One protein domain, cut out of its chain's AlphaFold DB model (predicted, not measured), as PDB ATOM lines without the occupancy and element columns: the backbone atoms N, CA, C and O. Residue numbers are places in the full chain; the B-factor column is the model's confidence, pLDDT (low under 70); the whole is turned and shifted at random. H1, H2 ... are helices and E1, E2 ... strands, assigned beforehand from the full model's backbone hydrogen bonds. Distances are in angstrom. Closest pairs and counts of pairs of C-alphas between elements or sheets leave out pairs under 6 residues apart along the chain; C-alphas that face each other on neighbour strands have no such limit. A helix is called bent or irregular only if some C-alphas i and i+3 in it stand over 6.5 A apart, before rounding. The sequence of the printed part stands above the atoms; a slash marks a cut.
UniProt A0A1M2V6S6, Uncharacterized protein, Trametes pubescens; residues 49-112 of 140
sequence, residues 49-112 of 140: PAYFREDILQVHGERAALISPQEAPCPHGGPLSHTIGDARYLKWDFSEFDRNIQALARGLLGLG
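What this domain is: This is residues 49 to 112 of the 140 residues of an uncharacterized protein of Trametes pubescens (UniProt A0A1M2V6S6). Two helices, H1 and H2, make a narrow V, meeting where H1 ends and H2 begins; from that corner a small two-stranded hairpin, E1 and E2, runs off and ends in a wide loop, residues 69 to 89. Residues 101 to 112, of which 101 to 110 belong to H2, stick out as a free arm. The 64 printed residues hold two named helices and two named strands in the order H1, E1, E2, H2, the sheet being E1 - E2, antiparallel, and the class mixed, helices and strands. The whole is only just compact, close to loose, with a radius of gyration of the C-alphas of 12.7 A, and only just flat, spanning 33 by 32 by 17 A.

Where its parts are: H1, residues 49 to 60, begins at C-alpha 49 (-26.913, -50.796, -21.720) and measures 15.0 A from first to last C-alpha. It is neither bent nor irregular, but only just: C-alphas 54 and 57 are 6.2 A apart. E1 is residues 64 to 68, 11.2 A, and E2 residues 90 to 93, 10.6 A. H2, residues 94 to 110, measures 24.2 A and ends at C-alpha 110 (-15.289, -43.551, -35.595).

How they stand to each other: H1, with residues 56 to 60 alone, touches residues 94 to 95 of H2; the closest C-alphas, of Leu 57 and Phe 94, are 6.2 A apart. The two helices run opposite ways at a shallow tilt of 25 degrees. E1 and E2 form an antiparallel hairpin at 170 degrees, with N 65 and O 92 at 2.9 A and N 92 and O 66 at 2.9 A, within hydrogen-bond range. The closest C-alphas of E1 and H2, of Ala 65 and Phe 94, are 5.0 A apart. H1 and E2 are apart, but only just, at 8.4 A. Every O i to N i+4 pair is within hydrogen-bond range in H2, and 5 of 8 in H1.

The domain as a whole: The C-alphas farthest apart, of Asp 86 and Gly 112, are 37.2 A apart. The printed part has no cut. The link E1 to E2 is long, 21 residues; H1 to E1 and E2 to H2 are tight. The mean pLDDT of the printed part is 83.6, with residues 75 to 87 under 70.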
ATOM      1  N   PRO A  49     -26.389 -50.824 -20.353       92.06
ATOM      2  CA  PRO A  49     -26.913 -50.796 -21.720       92.06
ATOM      3  C   PRO A  49     -27.990 -51.852 -22.004       92.06
ATOM      4  O   PRO A  49     -28.878 -51.602 -22.816       92.06
ATOM      5  N   ALA A  50     -27.907 -53.037 -21.386       93.56
ATOM      6  CA  ALA A  50     -28.912 -54.089 -21.553       93.56
ATOM      7  C   ALA A  50     -30.216 -53.726 -20.831       93.56
ATOM      8  O   ALA A  50     -31.276 -53.744 -21.444       93.56
ATOM      9  N   TYR A  51     -30.121 -53.293 -19.572       94.06
ATOM     10  CA  TYR A  51     -31.261 -52.823 -18.783       94.06
ATOM     11  C   TYR A  51     -32.001 -51.672 -19.471       94.06
ATOM     12  O   TYR A  51     -33.224 -51.689 -19.588       94.06
ATOM     13  N   PHE A  52     -31.259 -50.684 -19.977       93.19
ATOM     14  CA  PHE A  52     -31.859 -49.551 -20.670       93.19
ATOM     15  C   PHE A  52     -32.646 -49.998 -21.910       93.19
ATOM     16  O   PHE A  52     -33.796 -49.609 -22.081       93.19
ATOM     17  N   ARG A  53     -32.070 -50.870 -22.743       92.94
ATOM     18  CA  ARG A  53     -32.725 -51.327 -23.974       92.94
ATOM     19  C   ARG A  53     -33.913 -52.251 -23.723       92.94
ATOM     20  O   ARG A  53     -34.922 -52.134 -24.406       92.94
ATOM     21  N   GLU A  54     -33.775 -53.185 -22.794       93.06
ATOM     22  CA  GLU A  54     -34.762 -54.243 -22.584       93.06
ATOM     23  C   GLU A  54     -35.887 -53.802 -21.653       93.06
ATOM     24  O   GLU A  54     -37.049 -54.025 -21.955       93.06
ATOM     25  N   ASP A  55     -35.562 -53.167 -20.525       92.25
ATOM     26  CA  ASP A  55     -36.557 -52.857 -19.497       92.25
ATOM     27  C   ASP A  55     -37.100 -51.427 -19.645       92.25
ATOM     28  O   ASP A  55     -38.298 -51.199 -19.480       92.25
ATOM     29  N   ILE A  56     -36.244 -50.452 -19.979       93.19
ATOM     30  CA  ILE A  56     -36.656 -49.042 -20.056       93.19
ATOM     31  C   ILE A  56     -37.276 -48.707 -21.412       93.19
ATOM     32  O   ILE A  56     -38.400 -48.213 -21.445       93.19
ATOM     33  N   LEU A  57     -36.595 -48.974 -22.532       93.25
ATOM     34  CA  LEU A  57     -37.118 -48.603 -23.855       93.25
ATOM     35  C   LEU A  57     -38.404 -49.352 -24.208       93.25
ATOM     36  O   LEU A  57     -39.301 -48.763 -24.806       93.25
ATOM     37  N   GLN A  58     -38.527 -50.619 -23.805       90.25
ATOM     38  CA  GLN A  58     -39.718 -51.415 -24.098       90.25
ATOM     39  C   GLN A  58     -40.971 -50.880 -23.383       90.25
ATOM     40  O   GLN A  58     -42.061 -50.924 -23.944       90.25
ATOM     41  N   VAL A  59     -40.825 -50.377 -22.154       91.38
ATOM     42  CA  VAL A  59     -41.957 -49.939 -21.318       91.38
ATOM     43  C   VAL A  59     -42.191 -48.430 -21.409       91.38
ATOM     44  O   VAL A  59     -43.319 -47.955 -21.281       91.38
ATOM     45  N   HIS A  60     -41.130 -47.652 -21.611       90.06
ATOM     46  CA  HIS A  60     -41.152 -46.194 -21.520       90.06
ATOM     47  C   HIS A  60     -40.709 -45.495 -22.806       90.06
ATOM     48  O   HIS A  60     -40.516 -44.287 -22.774       90.06
ATOM     49  N   GLY A  61     -40.587 -46.200 -23.935       85.94
ATOM     50  CA  GLY A  61     -40.054 -45.654 -25.190       85.94
ATOM     51  C   GLY A  61     -40.675 -44.327 -25.646       85.94
ATOM     52  O   GLY A  61     -39.942 -43.446 -26.090       85.94
ATOM     53  N   GLU A  62     -41.991 -44.161 -25.496       86.56
ATOM     54  CA  GLU A  62     -42.728 -42.940 -25.877       86.56
ATOM     55  C   GLU A  62     -42.818 -41.901 -24.746       86.56
ATOM     56  O   GLU A  62     -43.262 -40.768 -24.944       86.56
ATOM     57  N   ARG A  63     -42.411 -42.264 -23.524       86.50
ATOM     58  CA  ARG A  63     -42.440 -41.351 -22.381       86.50
ATOM     59  C   ARG A  63     -41.342 -40.302 -22.546       86.50
ATOM     60  O   ARG A  63     -40.227 -40.607 -22.961       86.50
ATOM     61  N   ALA A  64     -41.648 -39.063 -22.166       85.62
ATOM     62  CA  ALA A  64     -40.647 -38.003 -22.106       85.62
ATOM     63  C   ALA A  64     -39.491 -38.411 -21.174       85.62
ATOM     64  O   ALA A  64     -39.728 -38.747 -20.014       85.62
ATOM     65  N   ALA A  65     -38.266 -38.368 -21.697       86.62
ATOM     66  CA  ALA A  65     -37.039 -38.732 -20.994       86.62
ATOM     67  C   ALA A  65     -36.194 -37.501 -20.657       86.62
ATOM     68  O   ALA A  65     -35.636 -37.400 -19.568       86.62
ATOM     69  N   LEU A  66     -36.110 -36.554 -21.597       85.31
ATOM     70  CA  LEU A  66     -35.304 -35.347 -21.467       85.31
ATOM     71  C   LEU A  66     -36.165 -34.113 -21.727       85.31
ATOM     72  O   LEU A  66     -36.843 -34.035 -22.752       85.31
ATOM     73  N   ILE A  67     -36.111 -33.135 -20.825       85.38
ATOM     74  CA  ILE A  67     -36.696 -31.806 -21.013       85.38
ATOM     75  C   ILE A  67     -35.660 -30.774 -20.566       85.38
ATOM     76  O   ILE A  67     -35.343 -30.687 -19.381       85.38
ATOM     77  N   SER A  68     -35.142 -29.981 -21.500       83.31
ATOM     78  CA  SER A  68     -34.207 -28.891 -21.206       83.31
ATOM     79  C   SER A  68     -34.784 -27.572 -21.720       83.31
ATOM     80  O   SER A  68     -34.630 -27.249 -22.895       83.31
ATOM     81  N   PRO A  69     -35.468 -26.793 -20.854       82.50
ATOM     82  CA  PRO A  69     -36.093 -25.523 -21.232       82.50
ATOM     83  C   PRO A  69     -35.115 -24.449 -21.722       82.50
ATOM     84  O   PRO A  69     -35.530 -23.499 -22.377       82.50
ATOM     85  N   GLN A  70     -33.839 -24.559 -21.343       81.25
ATOM     86  CA  GLN A  70     -32.803 -23.573 -21.659       81.25
ATOM     87  C   GLN A  70     -32.050 -23.894 -22.952       81.25
ATOM     88  O   GLN A  70     -31.340 -23.035 -23.470       81.25
ATOM     89  N   GLU A  71     -32.188 -25.113 -23.470       81.38
ATOM     90  CA  GLU A  71     -31.525 -25.535 -24.696       81.38
ATOM     91  C   GLU A  71     -32.452 -25.355 -25.890       81.38
ATOM     92  O   GLU A  71     -33.631 -25.710 -25.845       81.38
ATOM     93  N   ALA A  72     -31.904 -24.815 -26.977       78.62
ATOM     94  CA  ALA A  72     -32.613 -24.728 -28.241       78.62
ATOM     95  C   ALA A  72     -32.952 -26.136 -28.763       78.62
ATOM     96  O   ALA A  72     -32.198 -27.084 -28.519       78.62
ATOM     97  N   PRO A  73     -34.055 -26.301 -29.511       75.19
ATOM     98  CA  PRO A  73     -34.308 -27.549 -30.219       75.19
ATOM     99  C   PRO A  73     -33.155 -27.841 -31.197       75.19
ATOM    100  O   PRO A  73     -32.761 -26.980 -31.979       75.19
ATOM    101  N   CYS A  74     -32.636 -29.072 -31.168       73.00
ATOM    102  CA  CYS A  74     -31.564 -29.559 -32.054       73.00
ATOM    103  C   CYS A  74     -30.246 -28.742 -32.005       73.00
ATOM    104  O   CYS A  74     -29.766 -28.296 -33.050       73.00
ATOM    105  N   PRO A  75     -29.598 -28.585 -30.833       69.94
ATOM    106  CA  PRO A  75     -28.437 -27.695 -30.669       69.94
ATOM    107  C   PRO A  75     -27.198 -28.121 -31.473       69.94
ATOM    108  O   PRO A  75     -26.330 -27.301 -31.760       69.94
ATOM    109  N   HIS A  76     -27.105 -29.398 -31.845       69.94
ATOM    110  CA  HIS A  76     -25.959 -29.968 -32.561       69.94
ATOM    111  C   HIS A  76     -26.285 -30.334 -34.016       69.94
ATOM    112  O   HIS A  76     -25.513 -31.035 -34.667       69.94
ATOM    113  N   GLY A  77     -27.430 -29.863 -34.527       67.62
ATOM    114  CA  GLY A  77     -27.990 -30.335 -35.789       67.62
ATOM    115  C   GLY A  77     -28.518 -31.771 -35.686       67.62
ATOM    116  O   GLY A  77     -28.269 -32.486 -34.716       67.62
ATOM    117  N   GLY A  78     -29.300 -32.186 -36.678       69.94
ATOM    118  CA  GLY A  78     -29.919 -33.511 -36.722       69.94
ATOM    119  C   GLY A  78     -31.403 -33.460 -37.085       69.94
ATOM    120  O   GLY A  78     -31.950 -32.375 -37.293       69.94
ATOM    121  N   PRO A  79     -32.057 -34.627 -37.204       68.38
ATOM    122  CA  PRO A  79     -33.484 -34.701 -37.484       68.38
ATOM    123  C   PRO A  79     -34.279 -33.994 -36.386       68.38
ATOM    124  O   PRO A  79     -33.993 -34.174 -35.201       68.38
ATOM    125  N   LEU A  80     -35.286 -33.212 -36.780       65.88
ATOM    126  CA  LEU A  80     -36.203 -32.593 -35.828       65.88
ATOM    127  C   LEU A  80     -36.884 -33.684 -34.991       65.88
ATOM    128  O   LEU A  80     -37.338 -34.692 -35.539       65.88
ATOM    129  N   SER A  81     -36.946 -33.477 -33.671       67.06
ATOM    130  CA  SER A  81     -37.734 -34.340 -32.787       67.06
ATOM    131  C   SER A  81     -39.192 -34.309 -33.239       67.06
ATOM    132  O   SER A  81     -39.779 -33.245 -33.439       67.06
ATOM    133  N   HIS A  82     -39.748 -35.496 -33.442       65.50
ATOM    134  CA  HIS A  82     -41.110 -35.701 -33.926       65.50
ATOM    135  C   HIS A  82     -42.141 -35.670 -32.792       65.50
ATOM    136  O   HIS A  82     -43.321 -35.423 -33.038       65.50
ATOM    137  N   THR A  83     -41.711 -35.908 -31.550       59.47
ATOM    138  CA  THR A  83     -42.630 -36.343 -30.493       59.47
ATOM    139  C   THR A  83     -43.290 -35.190 -29.742       59.47
ATOM    140  O   THR A  83     -44.361 -35.381 -29.172       59.47
ATOM    141  N   ILE A  84     -42.736 -33.970 -29.746       59.91
ATOM    142  CA  ILE A  84     -43.358 -32.838 -29.040       59.91
ATOM    143  C   ILE A  84     -43.396 -31.600 -29.929       59.91
ATOM    144  O   ILE A  84     -42.441 -30.831 -29.995       59.91
ATOM    145  N   GLY A  85     -44.544 -31.428 -30.590       55.12
ATOM    146  CA  GLY A  85     -44.869 -30.393 -31.576       55.12
ATOM    147  C   GLY A  85     -44.922 -28.954 -31.063       55.12
ATOM    148  O   GLY A  85     -45.824 -28.212 -31.429       55.12
ATOM    149  N   ASP A  86     -43.969 -28.549 -30.230       60.06
ATOM    150  CA  ASP A  86     -43.817 -27.174 -29.768       60.06
ATOM    151  C   ASP A  86     -42.321 -26.914 -29.501       60.06
ATOM    152  O   ASP A  86     -41.862 -26.864 -28.359       60.06
ATOM    153  N   ALA A  87     -41.522 -26.847 -30.577       65.44
ATOM    154  CA  ALA A  87     -40.056 -26.777 -30.538       65.44
ATOM    155  C   ALA A  87     -39.544 -25.399 -30.075       65.44
ATOM    156  O   ALA A  87     -38.897 -24.662 -30.811       65.44
ATOM    157  N   ARG A  88     -39.860 -25.025 -28.835       74.75
ATOM    158  CA  ARG A  88     -39.287 -23.856 -28.151       74.75
ATOM    159  C   ARG A  88     -38.038 -24.203 -27.355       74.75
ATOM    160  O   ARG A  88     -37.234 -23.323 -27.079       74.75
ATOM    161  N   TYR A  89     -37.904 -25.466 -26.972       79.06
ATOM    162  CA  TYR A  89     -36.820 -25.962 -26.142       79.06
ATOM    163  C   TYR A  89     -36.565 -27.449 -26.408       79.06
ATOM    164  O   TYR A  89     -37.411 -28.133 -26.989       79.06
ATOM    165  N   LEU A  90     -35.399 -27.950 -26.002       82.38
ATOM    166  CA  LEU A  90     -34.997 -29.332 -26.232       82.38
ATOM    167  C   LEU A  90     -35.879 -30.303 -25.440       82.38
ATOM    168  O   LEU A  90     -36.014 -30.205 -24.216       82.38
ATOM    169  N   LYS A  91     -36.452 -31.278 -26.147       85.12
ATOM    170  CA  LYS A  91     -37.236 -32.349 -25.545       85.12
ATOM    171  C   LYS A  91     -37.054 -33.647 -26.319       85.12
ATOM    172  O   LYS A  91     -37.149 -33.621 -27.541       85.12
ATOM    173  N   TRP A  92     -36.835 -34.749 -25.603       85.19
ATOM    174  CA  TRP A  92     -36.739 -36.093 -26.177       85.19
ATOM    175  C   TRP A  92     -37.581 -37.093 -25.391       85.19
ATOM    176  O   TRP A  92     -37.642 -37.042 -24.156       85.19
ATOM    177  N   ASP A  93     -38.203 -38.022 -26.109       88.00
ATOM    178  CA  ASP A  93     -38.661 -39.284 -25.526       88.00
ATOM    179  C   ASP A  93     -37.489 -40.269 -25.341       88.00
ATOM    180  O   ASP A  93     -36.355 -40.011 -25.762       88.00
ATOM    181  N   PHE A  94     -37.733 -41.394 -24.669       90.06
ATOM    182  CA  PHE A  94     -36.694 -42.401 -24.437       90.06
ATOM    183  C   PHE A  94     -36.144 -43.005 -25.741       90.06
ATOM    184  O   PHE A  94     -34.956 -43.322 -25.814       90.06
ATOM    185  N   SER A  95     -36.970 -43.123 -26.781       89.50
ATOM    186  CA  SER A  95     -36.568 -43.673 -28.082       89.50
ATOM    187  C   SER A  95     -35.651 -42.720 -28.858       89.50
ATOM    188  O   SER A  95     -34.655 -43.135 -29.447       89.50
ATOM    189  N   GLU A  96     -35.961 -41.427 -28.857       87.44
ATOM    190  CA  GLU A  96     -35.141 -40.340 -29.385       87.44
ATOM    191  C   GLU A  96     -33.838 -40.214 -28.618       87.44
ATOM    192  O   GLU A  96     -32.774 -40.040 -29.218       87.44
ATOM    193  N   PHE A  97     -33.905 -40.341 -27.296       88.00
ATOM    194  CA  PHE A  97     -32.722 -40.310 -26.460       88.00
ATOM    195  C   PHE A  97     -31.766 -41.464 -26.796       88.00
ATOM    196  O   PHE A  97     -30.581 -41.209 -27.020       88.00
ATOM    197  N   ASP A  98     -32.264 -42.698 -26.958       91.44
ATOM    198  CA  ASP A  98     -31.434 -43.828 -27.406       91.44
ATOM    199  C   ASP A  98     -30.826 -43.580 -28.791       91.44
ATOM    200  O   ASP A  98     -29.625 -43.772 -28.975       91.44
ATOM    201  N   ARG A  99     -31.599 -43.068 -29.759       89.56
ATOM    202  CA  ARG A  99     -31.063 -42.747 -31.097       89.56
ATOM    203  C   ARG A  99     -29.872 -41.790 -31.031       89.56
ATOM    204  O   ARG A  99     -28.876 -42.024 -31.721       89.56
ATOM    205  N   ASN A 100     -29.953 -40.759 -30.190       88.44
ATOM    206  CA  ASN A 100     -28.863 -39.806 -29.977       88.44
ATOM    207  C   ASN A 100     -27.661 -40.449 -29.267       88.44
ATOM    208  O   ASN A 100     -26.525 -40.248 -29.700       88.44
ATOM    209  N   ILE A 101     -27.890 -41.285 -28.246       90.44
ATOM    210  CA  ILE A 101     -26.829 -42.054 -27.574       90.44
ATOM    211  C   ILE A 101     -26.099 -42.958 -28.574       90.44
ATOM    212  O   ILE A 101     -24.869 -42.964 -28.618       90.44
ATOM    213  N   GLN A 102     -26.833 -43.699 -29.408       92.81
ATOM    214  CA  GLN A 102     -26.244 -44.593 -30.407       92.81
ATOM    215  C   GLN A 102     -25.477 -43.817 -31.484       92.81
ATOM    216  O   GLN A 102     -24.424 -44.266 -31.936       92.81
ATOM    217  N   ALA A 103     -25.978 -42.651 -31.905       91.44
ATOM    218  CA  ALA A 103     -25.272 -41.785 -32.843       91.44
ATOM    219  C   ALA A 103     -23.946 -41.279 -32.256       91.44
ATOM    220  O   ALA A 103     -22.912 -41.398 -32.914       91.44
ATOM    221  N   LEU A 104     -23.958 -40.812 -31.004       91.25
ATOM    222  CA  LEU A 104     -22.754 -40.387 -30.292       91.25
ATOM    223  C   LEU A 104     -21.760 -41.543 -30.129       91.25
ATOM    224  O   LEU A 104     -20.580 -41.381 -30.426       91.25
ATOM    225  N   ALA A 105     -22.232 -42.724 -29.721       92.94
ATOM    226  CA  ALA A 105     -21.391 -43.907 -29.563       92.94
ATOM    227  C   ALA A 105     -20.706 -44.297 -30.882       92.94
ATOM    228  O   ALA A 105     -19.498 -44.527 -30.900       92.94
ATOM    229  N   ARG A 106     -21.441 -44.302 -32.004       94.12
ATOM    230  CA  ARG A 106     -20.858 -44.539 -33.337       94.12
ATOM    231  C   ARG A 106     -19.835 -43.472 -33.718       94.12
ATOM    232  O   ARG A 106     -18.793 -43.819 -34.266       94.12
ATOM    233  N   GLY A 107     -20.105 -42.205 -33.406       93.50
ATOM    234  CA  GLY A 107     -19.159 -41.109 -33.622       93.50
ATOM    235  C   GLY A 107     -17.855 -41.310 -32.847       93.50
ATOM    236  O   GLY A 107     -16.779 -41.224 -33.428       93.50
ATOM    237  N   LEU A 108     -17.941 -41.666 -31.563       94.44
ATOM    238  CA  LEU A 108     -16.772 -41.941 -30.722       94.44
ATOM    239  C   LEU A 108     -15.971 -43.153 -31.214       94.44
ATOM    240  O   LEU A 108     -14.743 -43.095 -31.260       94.44
ATOM    241  N   LEU A 109     -16.649 -44.224 -31.637       95.31
ATOM    242  CA  LEU A 109     -15.988 -45.373 -32.265       95.31
ATOM    243  C   LEU A 109     -15.274 -44.966 -33.564       95.31
ATOM    244  O   LEU A 109     -14.149 -45.400 -33.800       95.31
ATOM    245  N   GLY A 110     -15.890 -44.100 -34.376       94.88
ATOM    246  CA  GLY A 110     -15.289 -43.551 -35.595       94.88
ATOM    247  C   GLY A 110     -14.063 -42.668 -35.336       94.88
ATOM    248  O   GLY A 110     -13.129 -42.671 -36.130       94.88
ATOM    249  N   LEU A 111     -14.024 -41.975 -34.195       95.00
ATOM    250  CA  LEU A 111     -12.852 -41.228 -33.724       95.00
ATOM    251  C   LEU A 111     -11.752 -42.131 -33.134       95.00
ATOM    252  O   LEU A 111     -10.685 -41.639 -32.774       95.00
ATOM    253  N   GLY A 112     -11.990 -43.443 -33.046       95.75
ATOM    254  CA  GLY A 112     -11.005 -44.432 -32.608       95.75
ATOM    255  C   GLY A 112     -11.040 -44.770 -31.118       95.75
ATOM    256  O   GLY A 112     -10.131 -45.456 -30.653       95.75
TER     257      GLY A 112